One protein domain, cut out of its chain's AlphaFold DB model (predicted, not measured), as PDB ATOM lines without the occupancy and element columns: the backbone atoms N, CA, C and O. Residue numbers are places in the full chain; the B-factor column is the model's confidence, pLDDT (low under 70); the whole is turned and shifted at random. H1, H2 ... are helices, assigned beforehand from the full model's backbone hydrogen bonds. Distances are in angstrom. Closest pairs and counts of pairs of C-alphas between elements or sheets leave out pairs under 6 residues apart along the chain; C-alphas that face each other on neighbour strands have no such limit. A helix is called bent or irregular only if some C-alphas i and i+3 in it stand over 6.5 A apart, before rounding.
ATOM      1  N   ILE A 386     158.472 161.110 231.500       75.06
ATOM      2  CA  ILE A 386     157.049 160.755 231.599       75.06
ATOM      3  C   ILE A 386     156.436 161.426 232.823       75.06
ATOM      4  O   ILE A 386     156.774 161.110 233.963       75.06
ATOM      5  N   THR A 387     155.455 162.289 232.588       76.88
ATOM      6  CA  THR A 387     154.593 162.835 233.638       76.88
ATOM      7  C   THR A 387     153.246 162.123 233.630       76.88
ATOM      8  O   THR A 387     152.599 162.024 232.589       76.88
ATOM      9  N   ARG A 388     152.786 161.647 234.790       81.12
ATOM     10  CA  ARG A 388     151.417 161.127 234.930       81.12
ATOM     11  C   ARG A 388     150.417 162.282 234.986       81.12
ATOM     12  O   ARG A 388     150.718 163.329 235.552       81.12
ATOM     13  N   ASN A 389     149.210 162.075 234.460       85.56
ATOM     14  CA  ASN A 389     148.110 163.014 234.675       85.56
ATOM     15  C   ASN A 389     147.832 163.130 236.197       85.56
ATOM     16  O   ASN A 389     147.633 162.091 236.836       85.56
ATOM     17  N   PRO A 390     147.808 164.341 236.789       89.50
ATOM     18  CA  PRO A 390     147.617 164.535 238.231       89.50
ATOM     19  C   PRO A 390     146.340 163.893 238.787       89.50
ATOM     20  O   PRO A 390     146.378 163.275 239.850       89.50
ATOM     21  N   THR A 391     145.231 163.936 238.047       91.50
ATOM     22  CA  THR A 391     143.975 163.280 238.442       91.50
ATOM     23  C   THR A 391     144.156 161.767 238.520       91.50
ATOM     24  O   THR A 391     143.764 161.133 239.498       91.50
ATOM     25  N   GLN A 392     144.818 161.166 237.526       90.12
ATOM     26  CA  GLN A 392     145.117 159.732 237.543       90.12
ATOM     27  C   GLN A 392     146.095 159.361 238.662       90.12
ATOM     28  O   GLN A 392     145.958 158.289 239.255       90.12
ATOM     29  N   LEU A 393     147.064 160.230 238.964       92.19
ATOM     30  CA  LEU A 393     147.985 160.052 240.083       92.19
ATOM     31  C   LEU A 393     147.201 159.962 241.397       92.19
ATOM     32  O   LEU A 393     147.298 158.934 242.061       92.19
ATOM     33  N   VAL A 394     146.358 160.955 241.693       95.38
ATOM     34  CA  VAL A 394     145.515 161.004 242.901       95.38
ATOM     35  C   VAL A 394     144.575 159.803 242.978       95.38
ATOM     36  O   VAL A 394     144.559 159.099 243.983       95.38
ATOM     37  N   MET A 395     143.821 159.502 241.916       94.81
ATOM     38  CA  MET A 395     142.882 158.374 241.945       94.81
ATOM     39  C   MET A 395     143.594 157.038 242.170       94.81
ATOM     40  O   MET A 395     143.139 156.212 242.965       94.81
ATOM     41  N   SER A 396     144.717 156.818 241.477       94.12
ATOM     42  CA  SER A 396     145.494 155.590 241.651       94.12
ATOM     43  C   SER A 396     146.124 155.508 243.042       94.12
ATOM     44  O   SER A 396     146.068 154.440 243.647       94.12
ATOM     45  N   GLY A 397     146.630 156.628 243.572       95.62
ATOM     46  CA  GLY A 397     147.155 156.744 244.932       95.62
ATOM     47  C   GLY A 397     146.099 156.396 245.973       95.62
ATOM     48  O   GLY A 397     146.323 155.518 246.796       95.62
ATOM     49  N   TYR A 398     144.890 156.951 245.861       97.50
ATOM     50  CA  TYR A 398     143.790 156.667 246.783       97.50
ATOM     51  C   TYR A 398     143.442 155.171 246.814       97.50
ATOM     52  O   TYR A 398     143.381 154.560 247.883       97.50
ATOM     53  N   VAL A 399     143.253 154.545 245.645       96.12
ATOM     54  CA  VAL A 399     142.935 153.107 245.556       96.12
ATOM     55  C   VAL A 399     144.072 152.244 246.107       96.12
ATOM     56  O   VAL A 399     143.814 151.202 246.718       96.12
ATOM     57  N   TYR A 400     145.318 152.657 245.879       96.12
ATOM     58  CA  TYR A 400     146.511 151.936 246.297       96.12
ATOM     59  C   TYR A 400     146.759 152.055 247.810       96.12
ATOM     60  O   TYR A 400     146.834 151.035 248.501       96.12
ATOM     61  N   HIS A 401     146.780 153.271 248.357       97.12
ATOM     62  CA  HIS A 401     147.032 153.536 249.777       97.12
ATOM     63  C   HIS A 401     145.894 153.048 250.676       97.12
ATOM     64  O   HIS A 401     146.148 152.531 251.764       97.12
ATOM     65  N   ARG A 402     144.637 153.085 250.208       96.44
ATOM     66  CA  ARG A 402     143.497 152.525 250.956       96.44
ATOM     67  C   ARG A 402     143.639 151.021 251.227       96.44
ATOM     68  O   ARG A 402     143.074 150.515 252.197       96.44
ATOM     69  N   LYS A 403     144.400 150.291 250.404       94.56
ATOM     70  CA  LYS A 403     144.691 148.858 250.595       94.56
ATOM     71  C   LYS A 403     145.867 148.588 251.542       94.56
ATOM     72  O   LYS A 403     146.224 147.426 251.705       94.56
ATOM     73  N   ALA A 404     146.463 149.621 252.145       91.94
ATOM     74  CA  ALA A 404     147.669 149.510 252.968       91.94
ATOM     75  C   ALA A 404     148.826 148.792 252.242       91.94
ATOM     76  O   ALA A 404     149.536 147.965 252.820       91.94
ATOM     77  N   ALA A 405     148.976 149.055 250.938       86.00
ATOM     78  CA  ALA A 405     149.952 148.359 250.104       86.00
ATOM     79  C   ALA A 405     151.407 148.687 250.492       86.00
ATOM     80  O   ALA A 405     152.293 147.850 250.322       86.00
ATOM     81  N   GLU A 406     151.642 149.865 251.073       87.81
ATOM     82  CA  GLU A 406     152.961 150.326 251.501       87.81
ATOM     83  C   GLU A 406     153.068 150.421 253.023       87.81
ATOM     84  O   GLU A 406     152.117 150.792 253.707       87.81
ATOM     85  N   VAL A 407     154.248 150.114 253.568       92.94
ATOM     86  CA  VAL A 407     154.461 150.034 255.026       92.94
ATOM     87  C   VAL A 407     154.192 151.368 255.720       92.94
ATOM     88  O   VAL A 407     153.547 151.377 256.767       92.94
ATOM     89  N   TRP A 408     154.618 152.486 255.127       94.81
ATOM     90  CA  TRP A 408     154.436 153.818 255.712       94.81
ATOM     91  C   TRP A 408     152.959 154.155 255.956       94.81
ATOM     92  O   TRP A 408     152.628 154.786 256.955       94.81
ATOM     93  N   THR A 409     152.044 153.629 255.130       96.75
ATOM     94  CA  THR A 409     150.598 153.853 255.296       96.75
ATOM     95  C   THR A 409     150.035 153.260 256.590       96.75
ATOM     96  O   THR A 409     148.905 153.574 256.956       96.75
ATOM     97  N   THR A 410     150.800 152.404 257.280       96.38
ATOM     98  CA  THR A 410     150.392 151.700 258.506       96.38
ATOM     99  C   THR A 410     150.954 152.312 259.793       96.38
ATOM    100  O   THR A 410     150.582 151.878 260.883       96.38
ATOM    101  N   PHE A 411     151.810 153.336 259.703       96.69
ATOM    102  CA  PHE A 411     152.360 154.018 260.878       96.69
ATOM    103  C   PHE A 411     151.292 154.861 261.581       96.69
ATOM    104  O   PHE A 411     150.509 155.546 260.928       96.69
ATOM    105  N   ARG A 412     151.240 154.781 262.919       95.38
ATOM    106  CA  ARG A 412     150.233 155.459 263.757       95.38
ATOM    107  C   ARG A 412     150.805 156.500 264.715       95.38
ATOM    108  O   ARG A 412     150.058 157.372 265.138       95.38
ATOM    109  N   ASP A 413     152.074 156.383 265.097       93.00
ATOM    110  CA  ASP A 413     152.667 157.198 266.162       93.00
ATOM    111  C   ASP A 413     154.135 157.556 265.847       93.00
ATOM    112  O   ASP A 413     155.035 156.762 266.133       93.00
ATOM    113  N   PRO A 414     154.387 158.714 265.208       94.12
ATOM    114  CA  PRO A 414     153.396 159.598 264.589       94.12
ATOM    115  C   PRO A 414     152.790 158.979 263.312       94.12
ATOM    116  O   PRO A 414     153.402 158.099 262.696       94.12
ATOM    117  N   PRO A 415     151.588 159.410 262.889       96.44
ATOM    118  CA  PRO A 415     151.056 159.009 261.597       96.44
ATOM    119  C   PRO A 415     151.870 159.627 260.454       96.44
ATOM    120  O   PRO A 415     152.358 160.753 260.572       96.44
ATOM    121  N   ASP A 416     151.991 158.903 259.342       96.88
ATOM    122  CA  ASP A 416     152.861 159.272 258.222       96.88
ATOM    123  C   ASP A 416     152.089 159.347 256.892       96.88
ATOM    124  O   ASP A 416     151.218 158.523 256.608       96.88
ATOM    125  N   CYS A 417     152.414 160.351 256.079       96.12
ATOM    126  CA  CYS A 417     151.888 160.594 254.730       96.12
ATOM    127  C   CYS A 417     152.995 160.572 253.649       96.12
ATOM    128  O   CYS A 417     152.737 160.939 252.497       96.12
ATOM    129  N   LEU A 418     154.217 160.174 254.029       92.31
ATOM    130  CA  LEU A 418     155.460 160.082 253.261       92.31
ATOM    131  C   LEU A 418     156.011 161.417 252.730       92.31
ATOM    132  O   LEU A 418     157.139 161.782 253.042       92.31
ATOM    133  N   ASN A 419     155.231 162.135 251.918       89.56
ATOM    134  CA  ASN A 419     155.675 163.302 251.141       89.56
ATOM    135  C   ASN A 419     154.748 164.520 251.278       89.56
ATOM    136  O   ASN A 419     154.815 165.431 250.451       89.56
ATOM    137  N   CYS A 420     153.870 164.556 252.280       94.94
ATOM    138  CA  CYS A 420     153.031 165.729 252.489       94.94
ATOM    139  C   CYS A 420     153.754 166.777 253.349       94.94
ATOM    140  O   CYS A 420     154.544 166.446 254.234       94.94
ATOM    141  N   ASP A 421     153.514 168.053 253.061       92.88
ATOM    142  CA  ASP A 421     153.986 169.143 253.913       92.88
ATOM    143  C   ASP A 421     153.236 169.152 255.264       92.88
ATOM    144  O   ASP A 421     152.224 168.470 255.447       92.88
ATOM    145  N   HIS A 422     153.738 169.915 256.239       95.44
ATOM    146  CA  HIS A 422     153.182 169.924 257.597       95.44
ATOM    147  C   HIS A 422     151.714 170.387 257.649       95.44
ATOM    148  O   HIS A 422     150.933 169.911 258.477       95.44
ATOM    149  N   GLU A 423     151.319 171.302 256.764       97.25
ATOM    150  CA  GLU A 423     149.945 171.790 256.689       97.25
ATOM    151  C   GLU A 423     149.007 170.674 256.204       97.25
ATOM    152  O   GLU A 423     148.025 170.357 256.880       97.25
ATOM    153  N   ALA A 424     149.355 170.016 255.095       97.25
ATOM    154  CA  ALA A 424     148.635 168.863 254.569       97.25
ATOM    155  C   ALA A 424     148.586 167.725 255.600       97.25
ATOM    156  O   ALA A 424     147.515 167.170 255.846       97.25
ATOM    157  N   TRP A 425     149.706 167.429 256.269       97.88
ATOM    158  CA  TRP A 425     149.778 166.434 257.344       97.88
ATOM    159  C   TRP A 425     148.776 166.746 258.457       97.88
ATOM    160  O   TRP A 425     147.973 165.889 258.839       97.88
ATOM    161  N   SER A 426     148.758 167.995 258.939       98.12
ATOM    162  CA  SER A 426     147.809 168.405 259.971       98.12
ATOM    163  C   SER A 426     146.368 168.311 259.482       98.12
ATOM    164  O   SER A 426     145.519 167.901 260.270       98.12
ATOM    165  N   GLN A 427     146.056 168.722 258.253       98.06
ATOM    166  CA  GLN A 427     144.687 168.687 257.731       98.06
ATOM    167  C   GLN A 427     144.182 167.251 257.552       98.06
ATOM    168  O   GLN A 427     143.047 166.947 257.926       98.06
ATOM    169  N   ILE A 428     145.040 166.357 257.052       98.31
ATOM    170  CA  ILE A 428     144.749 164.932 256.890       98.31
ATOM    171  C   ILE A 428     144.489 164.307 258.266       98.31
ATOM    172  O   ILE A 428     143.384 163.837 258.536       98.31
ATOM    173  N   PHE A 429     145.466 164.340 259.177       98.25
ATOM    174  CA  PHE A 429     145.404 163.541 260.406       98.25
ATOM    175  C   PHE A 429     144.582 164.166 261.540       98.25
ATOM    176  O   PHE A 429     144.137 163.439 262.439       98.25
ATOM    177  N   ARG A 430     144.260 165.469 261.486       98.12
ATOM    178  CA  ARG A 430     143.308 166.095 262.428       98.12
ATOM    179  C   ARG A 430     141.934 165.423 262.376       98.12
ATOM    180  O   ARG A 430     141.291 165.309 263.420       98.12
ATOM    181  N   ARG A 431     141.531 164.888 261.214       97.69
ATOM    182  CA  ARG A 431     140.269 164.144 261.022       97.69
ATOM    183  C   ARG A 431     140.143 162.928 261.951       97.69
ATOM    184  O   ARG A 431     139.043 162.603 262.379       97.69
ATOM    185  N   CYS A 432     141.261 162.300 262.326       97.81
ATOM    186  CA  CYS A 432     141.294 161.176 263.269       97.81
ATOM    187  C   CYS A 432     142.042 161.489 264.575       97.81
ATOM    188  O   CYS A 432     142.493 160.577 265.273       97.81
ATOM    189  N   ARG A 433     142.191 162.779 264.913       97.81
ATOM    190  CA  ARG A 433     142.939 163.258 266.090       97.81
ATOM    191  C   ARG A 433     144.353 162.668 266.187       97.81
ATOM    192  O   ARG A 433     144.814 162.402 267.292       97.81
ATOM    193  N   PHE A 434     145.013 162.444 265.048       97.81
ATOM    194  CA  PHE A 434     146.370 161.889 264.963       97.81
ATOM    195  C   PHE A 434     146.535 160.489 265.583       97.81
ATOM    196  O   PHE A 434     147.632 160.123 265.985       97.81
ATOM    197  N   ARG A 435     145.453 159.702 265.694       98.00
ATOM    198  CA  ARG A 435     145.467 158.361 266.321       98.00
ATOM    199  C   ARG A 435     145.298 157.201 265.342       98.00
ATOM    200  O   ARG A 435     145.181 156.055 265.770       98.00
ATOM    201  N   CYS A 436     145.219 157.495 264.052       98.06
ATOM    202  CA  CYS A 436     145.021 156.505 263.006       98.06
ATOM    203  C   CYS A 436     146.214 156.486 262.055       98.06
ATOM    204  O   CYS A 436     146.896 157.497 261.898       98.06
ATOM    205  N   SER A 437     146.430 155.354 261.395       98.19
ATOM    206  CA  SER A 437     147.347 155.295 260.257       98.19
ATOM    207  C   SER A 437     146.713 155.904 259.004       98.19
ATOM    208  O   SER A 437     145.492 156.067 258.937       98.19
ATOM    209  N   TYR A 438     147.510 156.238 257.985       98.31
ATOM    210  CA  TYR A 438     146.974 156.789 256.734       98.31
ATOM    211  C   TYR A 438     146.020 155.810 256.031       98.31
ATOM    212  O   TYR A 438     144.958 156.206 255.554       98.31
ATOM    213  N   ALA A 439     146.336 154.512 256.036       98.06
ATOM    214  CA  ALA A 439     145.450 153.491 255.487       98.06
ATOM    215  C   ALA A 439     144.128 153.397 256.262       98.06
ATOM    216  O   ALA A 439     143.064 153.344 255.646       98.06
ATOM    217  N   GLU A 440     144.168 153.422 257.599       98.31
ATOM    218  CA  GLU A 440     142.956 153.438 258.430       98.31
ATOM    219  C   GLU A 440     142.116 154.688 258.198       98.31
ATOM    220  O   GLU A 440     140.892 154.595 258.117       98.31
ATOM    221  N   LEU A 441     142.762 155.850 258.067       98.38
ATOM    222  CA  LEU A 441     142.098 157.098 257.716       98.38
ATOM    223  C   LEU A 441     141.319 156.928 256.408       98.38
ATOM    224  O   LEU A 441     140.102 157.091 256.394       98.38
ATOM    225  N   LEU A 442     141.988 156.511 255.330       98.25
ATOM    226  CA  LEU A 442     141.362 156.328 254.016       98.25
ATOM    227  C   LEU A 442     140.292 155.226 253.989       98.25
ATOM    228  O   LEU A 442     139.379 155.267 253.166       98.25
ATOM    229  N   GLN A 443     140.395 154.214 254.853       98.19
ATOM    230  CA  GLN A 443     139.384 153.162 254.969       98.19
ATOM    231  C   GLN A 443     138.109 153.644 255.668       98.19
ATOM    232  O   GLN A 443     137.030 153.161 255.319       98.19
ATOM    233  N   ASN A 444     138.239 154.587 256.607       98.12
ATOM    234  CA  ASN A 444     137.136 155.126 257.406       98.12
ATOM    235  C   ASN A 444     136.468 156.360 256.784       98.12
ATOM    236  O   ASN A 444     135.328 156.666 257.126       98.12
ATOM    237  N   LEU A 445     137.158 157.066 255.888       97.75
ATOM    238  CA  LEU A 445     136.600 158.196 255.150       97.75
ATOM    239  C   LEU A 445     135.662 157.740 254.023       97.75
ATOM    240  O   LEU A 445     135.804 156.652 253.451       97.75
ATOM    241  N   SER A 446     134.707 158.602 253.660       97.81
ATOM    242  CA  SER A 446     133.964 158.438 252.410       97.81
ATOM    243  C   SER A 446     134.904 158.542 251.201       97.81
ATOM    244  O   SER A 446     136.033 159.016 251.304       97.81
ATOM    245  N   VAL A 447     134.448 158.116 250.017       97.12
ATOM    246  CA  VAL A 447     135.274 158.205 248.796       97.12
ATOM    247  C   VAL A 447     135.690 159.648 248.499       97.12
ATOM    248  O   VAL A 447     136.847 159.868 248.161       97.12
ATOM    249  N   SER A 448     134.783 160.616 248.667       97.62
ATOM    250  CA  SER A 448     135.083 162.040 248.452       97.62
ATOM    251  C   SER A 448     136.146 162.531 249.433       97.62
ATOM    252  O   SER A 448     137.185 163.029 249.015       97.62
ATOM    253  N   GLU A 449     135.942 162.305 250.732       98.00
ATOM    254  CA  GLU A 449     136.889 162.738 251.767       98.00
ATOM    255  C   GLU A 449     138.248 162.030 251.644       98.00
ATOM    256  O   GLU A 449     139.287 162.624 251.930       98.00
ATOM    257  N   GLY A 450     138.258 160.760 251.231       97.88
ATOM    258  CA  GLY A 450     139.476 159.996 250.982       97.88
ATOM    259  C   GLY A 450     140.256 160.513 249.773       97.88
ATOM    260  O   GLY A 450     141.481 160.591 249.826       97.88
ATOM    261  N   LEU A 451     139.559 160.928 248.710       97.88
ATOM    262  CA  LEU A 451     140.182 161.602 247.571       97.88
ATOM    263  C   LEU A 451     140.733 162.976 247.965       97.88
ATOM    264  O   LEU A 451     141.841 163.299 247.561       97.88
ATOM    265  N   GLU A 452     140.033 163.753 248.794       97.75
ATOM    266  CA  GLU A 452     140.568 165.016 249.332       97.75
ATOM    267  C   GLU A 452     141.855 164.805 250.132       97.75
ATOM    268  O   GLU A 452     142.824 165.540 249.948       97.75
ATOM    269  N   ALA A 453     141.891 163.785 250.995       98.00
ATOM    270  CA  ALA A 453     143.097 163.443 251.743       98.00
ATOM    271  C   ALA A 453     144.257 163.086 250.798       98.00
ATOM    272  O   ALA A 453     145.387 163.520 251.011       98.00
ATOM    273  N   GLU A 454     143.972 162.365 249.711       97.88
ATOM    274  CA  GLU A 454     144.974 161.998 248.711       97.88
ATOM    275  C   GLU A 454     145.421 163.180 247.833       97.88
ATOM    276  O   GLU A 454     146.587 163.231 247.434       97.88
ATOM    277  N   ILE A 455     144.541 164.153 247.569       97.19
ATOM    278  CA  ILE A 455     144.894 165.431 246.928       97.19
ATOM    279  C   ILE A 455     145.885 166.185 247.816       97.19
ATOM    280  O   ILE A 455     146.947 166.579 247.336       97.19
ATOM    281  N   LEU A 456     145.582 166.327 249.112       97.50
ATOM    282  CA  LEU A 456     146.474 166.977 250.077       97.50
ATOM    283  C   LEU A 456     147.825 166.256 250.165       97.50
ATOM    284  O   LEU A 456     148.869 166.902 250.108       97.50
ATOM    285  N   ARG A 457     147.822 164.916 250.223       97.12
ATOM    286  CA  ARG A 457     149.050 164.103 250.226       97.12
ATOM    287  C   ARG A 457     149.879 164.318 248.960       97.12
ATOM    288  O   ARG A 457     151.096 164.452 249.031       97.12
ATOM    289  N   SER A 458     149.219 164.356 247.805       96.19
ATOM    290  CA  SER A 458     149.871 164.456 246.495       96.19
ATOM    291  C   SER A 458     150.236 165.888 246.102       96.19
ATOM    292  O   SER A 458     150.900 166.069 245.084       96.19
ATOM    293  N   ARG A 459     149.837 166.905 246.880       94.12
ATOM    294  CA  ARG A 459     150.061 168.328 246.575       94.12
ATOM    295  C   ARG A 459     151.524 168.622 246.253       94.12
ATOM    296  O   ARG A 459     151.818 169.194 245.204       94.12
ATOM    297  N   LEU A 460     152.439 168.181 247.115       91.56
ATOM    298  CA  LEU A 460     153.871 168.414 246.929       91.56
ATOM    299  C   LEU A 460     154.445 167.607 245.754       91.56
ATOM    300  O   LEU A 460     155.289 168.116 245.018       91.56
ATOM    301  N   ASP A 461     153.976 166.374 245.546       90.75
ATOM    302  CA  ASP A 461     154.393 165.540 244.411       90.75
ATOM    303  C   ASP A 461     153.983 166.197 243.078       90.75
ATOM    304  O   ASP A 461     154.801 166.332 242.167       90.75
ATOM    305  N   VAL A 462     152.741 166.686 242.984       90.50
ATOM    306  CA  VAL A 462     152.229 167.400 241.805       90.50
ATOM    307  C   VAL A 462     152.973 168.719 241.602       90.50
ATOM    308  O   VAL A 462     153.396 169.008 240.483       90.50
ATOM    309  N   ALA A 463     153.213 169.494 242.662       90.25
ATOM    310  CA  ALA A 463     153.981 170.736 242.574       90.25
ATOM    311  C   ALA A 463     155.400 170.496 242.029       90.25
ATOM    312  O   ALA A 463     155.842 171.208 241.125       90.25
ATOM    313  N   LYS A 464     156.089 169.447 242.503       87.88
ATOM    314  CA  LYS A 464     157.401 169.034 241.980       87.88
ATOM    315  C   LYS A 464     157.322 168.638 240.509       87.88
ATOM    316  O   LYS A 464     158.136 169.105 239.718       87.88
ATOM    317  N   MET A 465     156.335 167.824 240.127       86.94
ATOM    318  CA  MET A 465     156.134 167.425 238.728       86.94
ATOM    319  C   MET A 465     155.977 168.639 237.808       86.94
ATOM    320  O   MET A 465     156.580 168.676 236.738       86.94
ATOM    321  N   LEU A 466     155.221 169.652 238.232       85.38
ATOM    322  CA  LEU A 466     155.030 170.877 237.456       85.38
ATOM    323  C   LEU A 466     156.266 171.753 237.405       85.38
ATOM    324  O   LEU A 466     156.584 172.300 236.352       85.38
ATOM    325  N   TRP A 467     156.948 171.906 238.536       89.56
ATOM    326  CA  TRP A 467     158.185 172.665 238.589       89.56
ATOM    327  C   TRP A 467     159.220 172.064 237.634       89.56
ATOM    328  O   TRP A 467     159.805 172.785 236.826       89.56
ATOM    329  N   HIS A 468     159.365 170.736 237.650       84.50
ATOM    330  CA  HIS A 468     160.213 170.016 236.710       84.50
ATOM    331  C   HIS A 468     159.754 170.202 235.264       84.50
ATOM    332  O   HIS A 468     160.573 170.567 234.428       84.50
ATOM    333  N   ALA A 469     158.459 170.047 234.973       81.94
ATOM    334  CA  ALA A 469     157.927 170.247 233.626       81.94
ATOM    335  C   ALA A 469     158.223 171.656 233.080       81.94
ATOM    336  O   ALA A 469     158.673 171.787 231.944       81.94
ATOM    337  N   ARG A 470     158.048 172.704 233.897       85.00
ATOM    338  CA  ARG A 470     158.376 174.092 233.520       85.00
ATOM    339  C   ARG A 470     159.869 174.288 233.305       85.00
ATOM    340  O   ARG A 470     160.266 174.898 232.317       85.00
ATOM    341  N   ARG A 471     160.695 173.773 234.218       83.88
ATOM    342  CA  ARG A 471     162.154 173.857 234.102       83.88
ATOM    343  C   ARG A 471     162.638 173.167 232.830       83.88
ATOM    344  O   ARG A 471     163.489 173.709 232.141       83.88
ATOM    345  N   TRP A 472     162.088 172.001 232.504       80.88
ATOM    346  CA  TRP A 472     162.446 171.272 231.292       80.88
ATOM    347  C   TRP A 472     161.969 171.980 230.030       80.88
ATOM    348  O   TRP A 472     162.725 172.048 229.073       80.88
ATOM    349  N   GLN A 473     160.785 172.593 230.044       78.00
ATOM    350  CA  GLN A 473     160.292 173.392 228.920       78.00
ATOM    351  C   GLN A 473     161.221 174.568 228.556       78.00
ATOM    352  O   GLN A 473     161.202 175.029 227.419       78.00
ATOM    353  N   GLN A 474     162.027 175.055 229.504       80.94
ATOM    354  CA  GLN A 474     163.004 176.125 229.277       80.94
ATOM    355  C   GLN A 474     164.345 175.625 228.720       80.94
ATOM    356  O   GLN A 474     165.171 176.442 228.324       80.94
ATOM    357  N   LEU A 475     164.588 174.312 228.694       78.12
ATOM    358  CA  LEU A 475     165.808 173.749 228.120       78.12
ATOM    359  C   LEU A 475     165.671 173.691 226.596       78.12
ATOM    360  O   LEU A 475     164.706 173.131 226.080       78.12
ATOM    361  N   GLU A 476     166.667 174.213 225.875       66.44
ATOM    362  CA  GLU A 476     166.668 174.300 224.403       66.44
ATOM    363  C   GLU A 476     166.506 172.936 223.702       66.44
ATOM    364  O   GLU A 476     166.038 172.873 222.568       66.44
ATOM    365  N   ASN A 477     166.802 171.836 224.405       67.31
ATOM    366  CA  ASN A 477     166.750 170.465 223.889       67.31
ATOM    367  C   ASN A 477     165.524 169.654 224.356       67.31
ATOM    368  O   ASN A 477     165.502 168.430 224.212       67.31
ATOM    369  N   PHE A 478     164.498 170.287 224.933       59.69
ATOM    370  CA  PHE A 478     163.314 169.562 225.398       59.69
ATOM    371  C   PHE A 478     162.276 169.352 224.286       59.69
ATOM    372  O   PHE A 478     161.556 170.267 223.888       59.69
ATOM    373  N   ALA A 479     162.135 168.104 223.832       58.44
ATOM    374  CA  ALA A 479     161.016 167.666 223.002       58.44
ATOM    375  C   ALA A 479     159.927 167.041 223.891       58.44
ATOM    376  O   ALA A 479     159.994 165.863 224.247       58.44
ATOM    377  N   GLY A 480     158.919 167.829 224.270       55.75
ATOM    378  CA  GLY A 480     157.801 167.341 225.078       55.75
ATOM    379  C   GLY A 480     156.948 166.318 224.322       55.75
ATOM    380  O   GLY A 480     156.361 166.641 223.292       55.75
ATOM    381  N   LEU A 481     156.843 165.092 224.845       48.34
ATOM    382  CA  LEU A 481     155.908 164.079 224.355       48.34
ATOM    383  C   LEU A 481     154.751 163.935 225.353       48.34
ATOM    384  O   LEU A 481     154.865 163.239 226.362       48.34
ATOM    385  N   ALA A 482     153.626 164.599 225.095       47.34
ATOM    386  CA  ALA A 482     152.409 164.392 225.875       47.34
ATOM    387  C   ALA A 482     151.723 163.098 225.405       47.34
ATOM    388  O   ALA A 482     150.929 163.106 224.468       47.34
ATOM    389  N   ALA A 483     152.050 161.964 226.028       41.28
ATOM    390  CA  ALA A 483     151.386 160.692 225.753       41.28
ATOM    391  C   ALA A 483     150.021 160.636 226.466       41.28
ATOM    392  O   ALA A 483     149.888 160.088 227.560       41.28
TER     393      ALA A 483
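What this domain is: This is residues 386 to 483 of the 526 residues of an uncharacterized protein of Symbiodinium microadriaticum (UniProt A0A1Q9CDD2). Three short helices, H1, H3 and H4, pack round H5a, the first arm of a long bent helix, to make a head; the second arm, H5b, runs out from it and makes much of the length. H2 packs on H4, and after H5b the end folds back, with the last printed C-alpha 8.1 A from the first. The printed part has 98 residues, with five named helices, H1 to H5 in order, and no named strand: all helix. It is only just loose, close to compact, with a radius of gyration of the C-alphas of 15.3 A and spans of 50 by 24 by 23 A.

How they stand to each other: H5, residues 447 to 473, was assigned as one helix by its hydrogen bonds but is bent: C-alphas 457 and 460 are 7.3 A apart, and its arms H5a, residues 447 to 457, and H5b, residues 460 to 473, stand at a steep tilt of 57 degrees. H4, residues 438 to 444, forms a helical hairpin with H5a, opposite ways at 16 degrees, closest C-alphas Leu 442 and Gly 450, 5.1 A. H3, residues 422 to 430, touches H5a, opposite ways at a shallow tilt of 27 degrees, closest C-alphas Ala 424 and Leu 456, 5.3 A. H1, residues 390 to 401, touches H5a with residues 394 to 398 alone, only just about perpendicular at 73 degrees, closest C-alphas Tyr 398 and Glu 454, 5.8 A. H2, residues 407 to 410, touches H4, closest C-alphas Thr 409 and Tyr 438, 4.9 A. Every O i to N i+4 pair is within hydrogen-bond range in H1, H3, H4, H5a and H5b; H2 is too short for one.

Where its parts are: H5b is 19.8 A long, H1 16.0 A, H5a 15.1 A, H3 11.6 A, H4 10.0 A and H2 5.6 A. C-alpha 390 begins H1 at (147.617, 164.535, 238.231); C-alpha 473 ends H5b at (160.292, 173.392, 228.920).

The domain as a whole: The C-alphas farthest apart, Arg 435 and Glu 476, are 49.6 A apart. The printed part has no cut; the link from H2 to H3 is long. Residues 476 to 483 have pLDDT under 70.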